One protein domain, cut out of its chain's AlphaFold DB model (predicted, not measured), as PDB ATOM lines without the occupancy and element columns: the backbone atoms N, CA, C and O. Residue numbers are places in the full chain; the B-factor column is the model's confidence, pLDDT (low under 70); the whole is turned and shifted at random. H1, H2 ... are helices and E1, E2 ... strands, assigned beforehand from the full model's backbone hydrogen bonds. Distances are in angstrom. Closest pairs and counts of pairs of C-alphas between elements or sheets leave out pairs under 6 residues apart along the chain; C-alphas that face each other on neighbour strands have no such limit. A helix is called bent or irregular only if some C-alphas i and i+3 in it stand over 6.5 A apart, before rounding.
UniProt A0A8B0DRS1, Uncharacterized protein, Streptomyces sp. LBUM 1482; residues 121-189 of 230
ATOM      1  N   ASP A 121     -25.909 -42.960 -21.402       95.88
ATOM      2  CA  ASP A 121     -25.816 -41.788 -22.295       95.88
ATOM      3  C   ASP A 121     -26.773 -41.889 -23.499       95.88
ATOM      4  O   ASP A 121     -27.099 -40.881 -24.135       95.88
ATOM      5  N   VAL A 122     -27.260 -43.093 -23.816       96.75
ATOM      6  CA  VAL A 122     -28.172 -43.311 -24.944       96.75
ATOM      7  C   VAL A 122     -29.566 -42.816 -24.563       96.75
ATOM      8  O   VAL A 122     -30.230 -43.396 -23.700       96.75
ATOM      9  N   CYS A 123     -30.056 -41.769 -25.231       96.00
ATOM     10  CA  CYS A 123     -31.413 -41.271 -25.015       96.00
ATOM     11  C   CYS A 123     -32.099 -40.773 -26.292       96.00
ATOM     12  O   CYS A 123     -31.510 -40.108 -27.139       96.00
ATOM     13  N   CYS A 124     -33.382 -41.099 -26.420       91.38
ATOM     14  CA  CYS A 124     -34.277 -40.506 -27.402       91.38
ATOM     15  C   CYS A 124     -34.732 -39.128 -26.914       91.38
ATOM     16  O   CYS A 124     -35.051 -38.972 -25.736       91.38
ATOM     17  N   MET A 125     -34.852 -38.172 -27.833       90.12
ATOM     18  CA  MET A 125     -35.469 -36.863 -27.595       90.12
ATOM     19  C   MET A 125     -36.483 -36.586 -28.699       90.12
ATOM     20  O   MET A 125     -36.188 -36.866 -29.859       90.12
ATOM     21  N   GLY A 126     -37.661 -36.082 -28.346       81.12
ATOM     22  CA  GLY A 126     -38.640 -35.538 -29.285       81.12
ATOM     23  C   GLY A 126     -38.405 -34.054 -29.562       81.12
ATOM     24  O   GLY A 126     -37.496 -33.448 -28.991       81.12
ATOM     25  N   ASP A 127     -39.244 -33.480 -30.423       74.19
ATOM     26  CA  ASP A 127     -39.291 -32.031 -30.619       74.19
ATOM     27  C   ASP A 127     -39.614 -31.301 -29.306       74.19
ATOM     28  O   ASP A 127     -40.285 -31.835 -28.413       74.19
ATOM     29  N   ASP A 128     -39.120 -30.070 -29.197       75.94
ATOM     30  CA  ASP A 128     -39.481 -29.170 -28.109       75.94
ATOM     31  C   ASP A 128     -40.741 -28.358 -28.437       75.94
ATOM     32  O   ASP A 128     -41.212 -28.292 -29.573       75.94
ATOM     33  N   ASN A 129     -41.299 -27.711 -27.417       68.44
ATOM     34  CA  ASN A 129     -42.416 -26.772 -27.537       68.44
ATOM     35  C   ASN A 129     -42.032 -25.421 -28.186       68.44
ATOM     36  O   ASN A 129     -42.739 -24.428 -28.003       68.44
ATOM     37  N   GLY A 130     -40.945 -25.376 -28.960       64.62
ATOM     38  CA  GLY A 130     -40.429 -24.181 -29.603       64.62
ATOM     39  C   GLY A 130     -39.419 -23.415 -28.749       64.62
ATOM     40  O   GLY A 130     -39.153 -23.708 -27.585       64.62
ATOM     41  N   ARG A 131     -38.829 -22.391 -29.368       62.53
ATOM     42  CA  ARG A 131     -37.803 -21.543 -28.759       62.53
ATOM     43  C   ARG A 131     -38.423 -20.238 -28.284       62.53
ATOM     44  O   ARG A 131     -38.650 -19.338 -29.088       62.53
ATOM     45  N   VAL A 132     -38.670 -20.132 -26.984       58.69
ATOM     46  CA  VAL A 132     -38.967 -18.851 -26.336       58.69
ATOM     47  C   VAL A 132     -37.726 -18.436 -25.562       58.69
ATOM     48  O   VAL A 132     -37.323 -19.121 -24.625       58.69
ATOM     49  N   SER A 133     -37.097 -17.340 -25.974       59.12
ATOM     50  CA  SER A 133     -35.953 -16.755 -25.278       59.12
ATOM     51  C   SER A 133     -36.354 -15.466 -24.573       59.12
ATOM     52  O   SER A 133     -37.094 -14.652 -25.130       59.12
ATOM     53  N   LEU A 134     -35.832 -15.251 -23.367       49.09
ATOM     54  CA  LEU A 134     -35.899 -13.949 -22.704       49.09
ATOM     55  C   LEU A 134     -34.529 -13.262 -22.765       49.09
ATOM     56  O   LEU A 134     -33.503 -13.932 -22.609       49.09
ATOM     57  N   PRO A 135     -34.481 -11.935 -22.982       46.44
ATOM     58  CA  PRO A 135     -33.250 -11.181 -22.819       46.44
ATOM     59  C   PRO A 135     -32.938 -11.063 -21.325       46.44
ATOM     60  O   PRO A 135     -33.692 -10.451 -20.569       46.44
ATOM     61  N   PHE A 136     -31.815 -11.632 -20.892       53.25
ATOM     62  CA  PHE A 136     -31.317 -11.437 -19.533       53.25
ATOM     63  C   PHE A 136     -30.318 -10.275 -19.516       53.25
ATOM     64  O   PHE A 136     -29.222 -10.362 -20.075       53.25
ATOM     65  N   GLU A 137     -30.694  -9.170 -18.870       43.50
ATOM     66  CA  GLU A 137     -29.766  -8.078 -18.575       43.50
ATOM     67  C   GLU A 137     -28.812  -8.507 -17.449       43.50
ATOM     68  O   GLU A 137     -29.244  -8.883 -16.362       43.50
ATOM     69  N   GLY A 138     -27.499  -8.469 -17.705       51.16
ATOM     70  CA  GLY A 138     -26.478  -8.782 -16.692       51.16
ATOM     71  C   GLY A 138     -25.205  -9.428 -17.240       51.16
ATOM     72  O   GLY A 138     -24.143  -9.320 -16.627       51.16
ATOM     73  N   ALA A 139     -25.265 -10.038 -18.423       52.41
ATOM     74  CA  ALA A 139     -24.076 -10.499 -19.130       52.41
ATOM     75  C   ALA A 139     -23.490  -9.368 -19.997       52.41
ATOM     76  O   ALA A 139     -24.220  -8.572 -20.583       52.41
ATOM     77  N   ARG A 140     -22.151  -9.301 -20.118       52.50
ATOM     78  CA  ARG A 140     -21.462  -8.339 -21.015       52.50
ATOM     79  C   ARG A 140     -21.873  -8.491 -22.489       52.50
ATOM     80  O   ARG A 140     -21.600  -7.601 -23.287       52.50
ATOM     81  N   ILE A 141     -22.494  -9.617 -22.829       53.03
ATOM     82  CA  ILE A 141     -23.107  -9.931 -24.116       53.03
ATOM     83  C   ILE A 141     -24.533 -10.391 -23.786       53.03
ATOM     84  O   ILE A 141     -24.653 -11.294 -22.957       53.03
ATOM     85  N   PRO A 142     -25.590  -9.809 -24.380       53.69
ATOM     86  CA  PRO A 142     -26.951 -10.307 -24.211       53.69
ATOM     87  C   PRO A 142     -26.993 -11.803 -24.537       53.69
ATOM     88  O   PRO A 142     -26.723 -12.196 -25.673       53.69
ATOM     89  N   LYS A 143     -27.261 -12.639 -23.531       59.12
ATOM     90  CA  LYS A 143     -27.490 -14.070 -23.730       59.12
ATOM     91  C   LYS A 143     -28.996 -14.255 -23.857       59.12
ATOM     92  O   LYS A 143     -29.738 -13.946 -22.926       59.12
ATOM     93  N   GLU A 144     -29.440 -14.715 -25.018       57.47
ATOM     94  CA  GLU A 144     -30.771 -15.293 -25.155       57.47
ATOM     95  C   GLU A 144     -30.751 -16.620 -24.398       57.47
ATOM     96  O   GLU A 144     -30.060 -17.547 -24.817       57.47
ATOM     97  N   ALA A 145     -31.439 -16.692 -23.258       66.31
ATOM     98  CA  ALA A 145     -31.630 -17.958 -22.564       66.31
ATOM     99  C   ALA A 145     -33.051 -18.449 -22.834       66.31
ATOM    100  O   ALA A 145     -34.011 -17.669 -22.776       66.31
ATOM    101  N   TYR A 146     -33.167 -19.732 -23.166       66.81
ATOM    102  CA  TYR A 146     -34.459 -20.367 -23.362       66.81
ATOM    103  C   TYR A 146     -35.179 -20.474 -22.023       66.81
ATOM    104  O   TYR A 146     -34.566 -20.772 -20.995       66.81
ATOM    105  N   VAL A 147     -36.480 -20.208 -22.040       70.94
ATOM    106  CA  VAL A 147     -37.332 -20.331 -20.861       70.94
ATOM    107  C   VAL A 147     -38.515 -21.230 -21.163       70.94
ATOM    108  O   VAL A 147     -39.083 -21.177 -22.254       70.94
ATOM    109  N   LEU A 148     -38.903 -22.023 -20.164       74.75
ATOM    110  CA  LEU A 148     -40.081 -22.894 -20.212       74.75
ATOM    111  C   LEU A 148     -40.054 -23.872 -21.396       74.75
ATOM    112  O   LEU A 148     -41.067 -24.088 -22.073       74.75
ATOM    113  N   ARG A 149     -38.884 -24.462 -21.654       74.31
ATOM    114  CA  ARG A 149     -38.732 -25.468 -22.698       74.31
ATOM    115  C   ARG A 149     -39.189 -26.815 -22.157       74.31
ATOM    116  O   ARG A 149     -38.799 -27.233 -21.071       74.31
ATOM    117  N   ALA A 150     -40.016 -27.503 -22.923       73.62
ATOM    118  CA  ALA A 150     -40.481 -28.842 -22.613       73.62
ATOM    119  C   ALA A 150     -40.238 -29.737 -23.822       73.62
ATOM    120  O   ALA A 150     -40.567 -29.362 -24.946       73.62
ATOM    121  N   PHE A 151     -39.685 -30.920 -23.589       79.56
ATOM    122  CA  PHE A 151     -39.509 -31.930 -24.627       79.56
ATOM    123  C   PHE A 151     -39.668 -33.328 -24.041       79.56
ATOM    124  O   PHE A 151     -39.477 -33.558 -22.846       79.56
ATOM    125  N   VAL A 152     -40.044 -34.279 -24.892       77.12
ATOM    126  CA  VAL A 152     -40.171 -35.683 -24.490       77.12
ATOM    127  C   VAL A 152     -38.807 -36.358 -24.596       77.12
ATOM    128  O   VAL A 152     -38.127 -36.229 -25.612       77.12
ATOM    129  N   ARG A 153     -38.412 -37.110 -23.572       88.81
ATOM    130  CA  ARG A 153     -37.171 -37.884 -23.514       88.81
ATOM    131  C   ARG A 153     -37.467 -39.334 -23.133       88.81
ATOM    132  O   ARG A 153     -38.426 -39.611 -22.424       88.81
ATOM    133  N   ALA A 154     -36.633 -40.265 -23.584       87.75
ATOM    134  CA  ALA A 154     -36.607 -41.638 -23.077       87.75
ATOM    135  C   ALA A 154     -35.165 -42.161 -23.062       87.75
ATOM    136  O   ALA A 154     -34.448 -42.009 -24.047       87.75
ATOM    137  N   ALA A 155     -34.739 -42.788 -21.970       94.06
ATOM    138  CA  ALA A 155     -33.398 -43.338 -21.790       94.06
ATOM    139  C   ALA A 155     -33.490 -44.867 -21.608       94.06
ATOM    140  O   ALA A 155     -33.650 -45.339 -20.480       94.06
ATOM    141  N   PRO A 156     -33.431 -45.666 -22.695       92.50
ATOM    142  CA  PRO A 156     -33.772 -47.095 -22.680       92.50
ATOM    143  C   PRO A 156     -32.955 -47.930 -21.687       92.50
ATOM    144  O   PRO A 156     -33.452 -48.934 -21.176       92.50
ATOM    145  N   PHE A 157     -31.725 -47.509 -21.390       95.12
ATOM    146  CA  PHE A 157     -30.825 -48.227 -20.491       95.12
ATOM    147  C   PHE A 157     -30.646 -47.556 -19.123       95.12
ATOM    148  O   PHE A 157     -29.896 -48.088 -18.309       95.12
ATOM    149  N   SER A 158     -31.366 -46.460 -18.834       93.62
ATOM    150  CA  SER A 158     -31.247 -45.747 -17.553       93.62
ATOM    151  C   SER A 158     -31.432 -46.694 -16.368       93.62
ATOM    152  O   SER A 158     -32.269 -47.602 -16.384       93.62
ATOM    153  N   LYS A 159     -30.681 -46.487 -15.290       91.94
ATOM    154  CA  LYS A 159     -30.886 -47.215 -14.024       91.94
ATOM    155  C   LYS A 159     -32.212 -46.848 -13.350       91.94
ATOM    156  O   LYS A 159     -32.706 -47.616 -12.525       91.94
ATOM    157  N   VAL A 160     -32.811 -45.716 -13.720       86.38
ATOM    158  CA  VAL A 160     -34.104 -45.250 -13.215       86.38
ATOM    159  C   VAL A 160     -35.214 -45.757 -14.131       86.38
ATOM    160  O   VAL A 160     -35.320 -45.361 -15.288       86.38
ATOM    161  N   MET A 161     -36.080 -46.630 -13.610       79.69
ATOM    162  CA  MET A 161     -37.124 -47.276 -14.418       79.69
ATOM    163  C   MET A 161     -38.075 -46.271 -15.087       79.69
ATOM    164  O   MET A 161     -38.455 -46.470 -16.236       79.69
ATOM    165  N   ALA A 162     -38.420 -45.179 -14.396       67.88
ATOM    166  CA  ALA A 162     -39.298 -44.136 -14.934       67.88
ATOM    167  C   ALA A 162     -38.717 -43.456 -16.186       67.88
ATOM    168  O   ALA A 162     -39.465 -43.073 -17.078       67.88
ATOM    169  N   GLU A 163     -37.388 -43.366 -16.296       81.00
ATOM    170  CA  GLU A 163     -36.728 -42.730 -17.438       81.00
ATOM    171  C   GLU A 163     -36.651 -43.634 -18.672       81.00
ATOM    172  O   GLU A 163     -36.446 -43.138 -19.781       81.00
ATOM    173  N   ARG A 164     -36.825 -44.954 -18.504       84.50
ATOM    174  CA  ARG A 164     -36.849 -45.915 -19.622       84.50
ATOM    175  C   ARG A 164     -38.093 -45.778 -20.488       84.50
ATOM    176  O   ARG A 164     -38.106 -46.250 -21.623       84.50
ATOM    177  N   LEU A 165     -39.132 -45.149 -19.950       77.12
ATOM    178  CA  LEU A 165     -40.344 -44.798 -20.669       77.12
ATOM    179  C   LEU A 165     -40.274 -43.333 -21.131       77.12
ATOM    180  O   LEU A 165     -39.553 -42.531 -20.526       77.12
ATOM    181  N   PRO A 166     -41.018 -42.963 -22.189       78.75
ATOM    182  CA  PRO A 166     -41.207 -41.567 -22.561       78.75
ATOM    183  C   PRO A 166     -41.685 -40.734 -21.368       78.75
ATOM    184  O   PRO A 166     -42.737 -41.011 -20.793       78.75
ATOM    185  N   HIS A 167     -40.912 -39.715 -21.014       72.88
ATOM    186  CA  HIS A 167     -41.202 -38.753 -19.958       72.88
ATOM    187  C   HIS A 167     -40.934 -37.340 -20.469       72.88
ATOM    188  O   HIS A 167     -40.204 -37.142 -21.439       72.88
ATOM    189  N   VAL A 168     -41.534 -36.342 -19.829       73.88
ATOM    190  CA  VAL A 168     -41.291 -34.938 -20.170       73.88
ATOM    191  C   VAL A 168     -40.125 -34.425 -19.337       73.88
ATOM    192  O   VAL A 168     -40.105 -34.591 -18.120       73.88
ATOM    193  N   VAL A 169     -39.170 -33.785 -20.001       77.50
ATOM    194  CA  VAL A 169     -38.159 -32.948 -19.357       77.50
ATOM    195  C   VAL A 169     -38.609 -31.505 -19.504       77.50
ATOM    196  O   VAL A 169     -38.938 -31.065 -20.608       77.50
ATOM    197  N   PHE A 170     -38.646 -30.794 -18.381       71.31
ATOM    198  CA  PHE A 170     -39.002 -29.385 -18.324       71.31
ATOM    199  C   PHE A 170     -37.797 -28.568 -17.858       71.31
ATOM    200  O   PHE A 170     -37.260 -28.796 -16.773       71.31
ATOM    201  N   GLU A 171     -37.385 -27.622 -18.689       68.25
ATOM    202  CA  GLU A 171     -36.280 -26.700 -18.461       68.25
ATOM    203  C   GLU A 171     -36.871 -25.310 -18.184       68.25
ATOM    204  O   GLU A 171     -37.463 -24.666 -19.056       68.25
ATOM    205  N   VAL A 172     -36.772 -24.868 -16.926       65.50
ATOM    206  CA  VAL A 172     -37.366 -23.599 -16.465       65.50
ATOM    207  C   VAL A 172     -36.533 -22.419 -16.966       65.50
ATOM    208  O   VAL A 172     -37.073 -21.445 -17.494       65.50
ATOM    209  N   VAL A 173     -35.216 -22.547 -16.811       70.94
ATOM    210  CA  VAL A 173     -34.144 -21.656 -17.262       70.94
ATOM    211  C   VAL A 173     -32.963 -22.569 -17.604       70.94
ATOM    212  O   VAL A 173     -32.775 -23.577 -16.924       70.94
ATOM    213  N   GLU A 174     -32.211 -22.239 -18.655       60.34
ATOM    214  CA  GLU A 174     -31.048 -23.011 -19.126       60.34
ATOM    215  C   GLU A 174     -30.165 -23.524 -17.965       60.34
ATOM    216  O   GLU A 174     -29.762 -22.734 -17.109       60.34
ATOM    217  N   ASP A 175     -29.886 -24.836 -17.956       59.38
ATOM    218  CA  ASP A 175     -29.111 -25.603 -16.954       59.38
ATOM    219  C   ASP A 175     -29.760 -25.873 -15.572       59.38
ATOM    220  O   ASP A 175     -29.136 -26.519 -14.727       59.38
ATOM    221  N   GLU A 176     -31.023 -25.495 -15.338       55.41
ATOM    222  CA  GLU A 176     -31.757 -25.810 -14.097       55.41
ATOM    223  C   GLU A 176     -32.933 -26.772 -14.367       55.41
ATOM    224  O   GLU A 176     -33.917 -26.428 -15.031       55.41
ATOM    225  N   TYR A 177     -32.842 -27.994 -13.824       58.97
ATOM    226  CA  TYR A 177     -33.770 -29.094 -14.115       58.97
ATOM    227  C   TYR A 177     -34.591 -29.514 -12.890       58.97
ATOM    228  O   TYR A 177     -34.060 -29.681 -11.792       58.97
ATOM    229  N   VAL A 178     -35.877 -29.812 -13.108       56.66
ATOM    230  CA  VAL A 178     -36.709 -30.571 -12.159       56.66
ATOM    231  C   VAL A 178     -36.849 -31.998 -12.694       56.66
ATOM    232  O   VAL A 178     -37.456 -32.214 -13.740       56.66
ATOM    233  N   VAL A 179     -36.253 -32.977 -12.007       62.00
ATOM    234  CA  VAL A 179     -36.201 -34.386 -12.448       62.00
ATOM    235  C   VAL A 179     -37.151 -35.282 -11.648       62.00
ATOM    236  O   VAL A 179     -37.475 -34.983 -10.502       62.00
ATOM    237  N   GLY A 180     -37.568 -36.409 -12.240       64.06
ATOM    238  CA  GLY A 180     -38.338 -37.451 -11.546       64.06
ATOM    239  C   GLY A 180     -39.823 -37.144 -11.323       64.06
ATOM    240  O   GLY A 180     -40.401 -37.654 -10.369       64.06
ATOM    241  N   LEU A 181     -40.439 -36.319 -12.175       60.28
ATOM    242  CA  LEU A 181     -41.854 -35.960 -12.058       60.28
ATOM    243  C   LEU A 181     -42.760 -37.066 -12.617       60.28
ATOM    244  O   LEU A 181     -42.763 -37.338 -13.818       60.28
ATOM    245  N   ASP A 182     -43.560 -37.676 -11.750       75.88
ATOM    246  CA  ASP A 182     -44.754 -38.419 -12.153       75.88
ATOM    247  C   ASP A 182     -45.879 -37.449 -12.609       75.88
ATOM    248  O   ASP A 182     -45.739 -36.230 -12.456       75.88
ATOM    249  N   PRO A 183     -46.991 -37.941 -13.188       74.31
ATOM    250  CA  PRO A 183     -48.075 -37.080 -13.669       74.31
ATOM    251  C   PRO A 183     -48.673 -36.141 -12.612       74.31
ATOM    252  O   PRO A 183     -48.983 -34.994 -12.940       74.31
ATOM    253  N   ASP A 184     -48.801 -36.585 -11.359       75.38
ATOM    254  CA  ASP A 184     -49.345 -35.762 -10.277       75.38
ATOM    255  C   ASP A 184     -48.329 -34.683  -9.879       75.38
ATOM    256  O   ASP A 184     -48.673 -33.507  -9.741       75.38
ATOM    257  N   SER A 185     -47.049 -35.052  -9.788       52.03
ATOM    258  CA  SER A 185     -45.952 -34.113  -9.534       52.03
ATOM    259  C   SER A 185     -45.805 -33.065 -10.650       52.03
ATOM    260  O   SER A 185     -45.574 -31.886 -10.370       52.03
ATOM    261  N   LEU A 186     -45.995 -33.445 -11.919       70.06
ATOM    262  CA  LEU A 186     -46.028 -32.505 -13.042       70.06
ATOM    263  C   LEU A 186     -47.239 -31.563 -12.959       70.06
ATOM    264  O   LEU A 186     -47.093 -30.368 -13.214       70.06
ATOM    265  N   ALA A 187     -48.413 -32.064 -12.564       65.19
ATOM    266  CA  ALA A 187     -49.600 -31.230 -12.366       65.19
ATOM    267  C   ALA A 187     -49.380 -30.164 -11.278       65.19
ATOM    268  O   ALA A 187     -49.810 -29.023 -11.442       65.19
ATOM    269  N   VAL A 188     -48.644 -30.493 -10.210       63.16
ATOM    270  CA  VAL A 188     -48.232 -29.515  -9.188       63.16
ATOM    271  C   VAL A 188     -47.325 -28.440  -9.786       63.16
ATOM    272  O   VAL A 188     -47.557 -27.255  -9.556       63.16
ATOM    273  N   VAL A 189     -46.320 -28.826 -10.578       70.75
ATOM    274  CA  VAL A 189     -45.423 -27.868 -11.252       70.75
ATOM    275  C   VAL A 189     -46.206 -26.938 -12.185       70.75
ATOM    276  O   VAL A 189     -45.984 -25.728 -12.167       70.75
TER     277      VAL A 189
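This is residues 121 to 189 of the 230 residues of an uncharacterized protein of Streptomyces sp. LBUM 1482 (UniProt A0A8B0DRS1). A single strongly twisted sheet is built along one long, bent strand, E3, with E1 and E2 beside different stretches of one side of it, E4 along the other side and short E5 beyond E4. The hairpin of E2 and E3 makes one end of the longest axis, short helix H1 lies at the other end, and H2, at the end of the printed part, only grazes the sheet. The printed part has 69 residues, with five named strands and two named helices: along the chain E1, E2 and E3 come first, then H1, then E4 and E5, and last H2; the sheet is branched, with the neighbour pairs E1 and E3, E2 and E3, E3 and E4, and E4 and E5, each antiparallel. The class is mixed, helices and strands, and the whole is loose, with a radius of gyration of the C-alphas of 14.2 A and spans of 42 by 28 by 19 A.

E1, residues 124 to 128, begins at C-alpha 124 (-34.277, -40.506, -27.402) and is 12.5 A long. E2 is residues 133 to 136. E3, residues 143 to 154, measures 29.0 A from C-alpha 143 (-27.490, -14.070, -23.730) to C-alpha 154, and bends by 67 degrees at residue 148. H1 is residues 161 to 164. E4, residues 167 to 173, is 18.7 A long, and E5 is residues 176 to 178. H2, residues 183 to 189, is 9.9 A long and ends at C-alpha 189 (-45.423, -27.868, -11.252).

The pairing along E3 is staggered. On one side of E3, E1 is antiparallel to it at 133 degrees, with N 126 and O 152 2.8 A apart, within hydrogen-bond range. On the same side lies E2, antiparallel at 141 degrees, with N 134 and O 145 at 3.1 A; E2 and E3 form a hairpin. E1 and E2 are apart. On the other side of E3, E4 is antiparallel at 170 degrees, with N 153 and O 167 at 2.8 A and N 171 and O 149 at 2.8 A. E4 and E5 form a hairpin, antiparallel at 144 degrees, with N 176 and O 173 at 3.0 A. H1 only grazes the sheet with residues 162 to 164; the closest C-alphas of E3 and H1, those of Ala 154 and Arg 164, are 5.5 A apart. H2 only grazes the sheet too, and E4 and H2 are near each other, with 5 pairs of C-alphas within 10 A. H1 and H2 are apart. In H2 every O i to N i+4 pair is within hydrogen-bond range; H1 is too short for such a pair.

The two C-alphas farthest apart, those of Arg 140 and Met 161, are 42.5 A apart. The printed part has no cut and no long link. Mean pLDDT of the printed part is 70.9; 32 residues are under 70, among them residues 129 to 146 and 174 to 181.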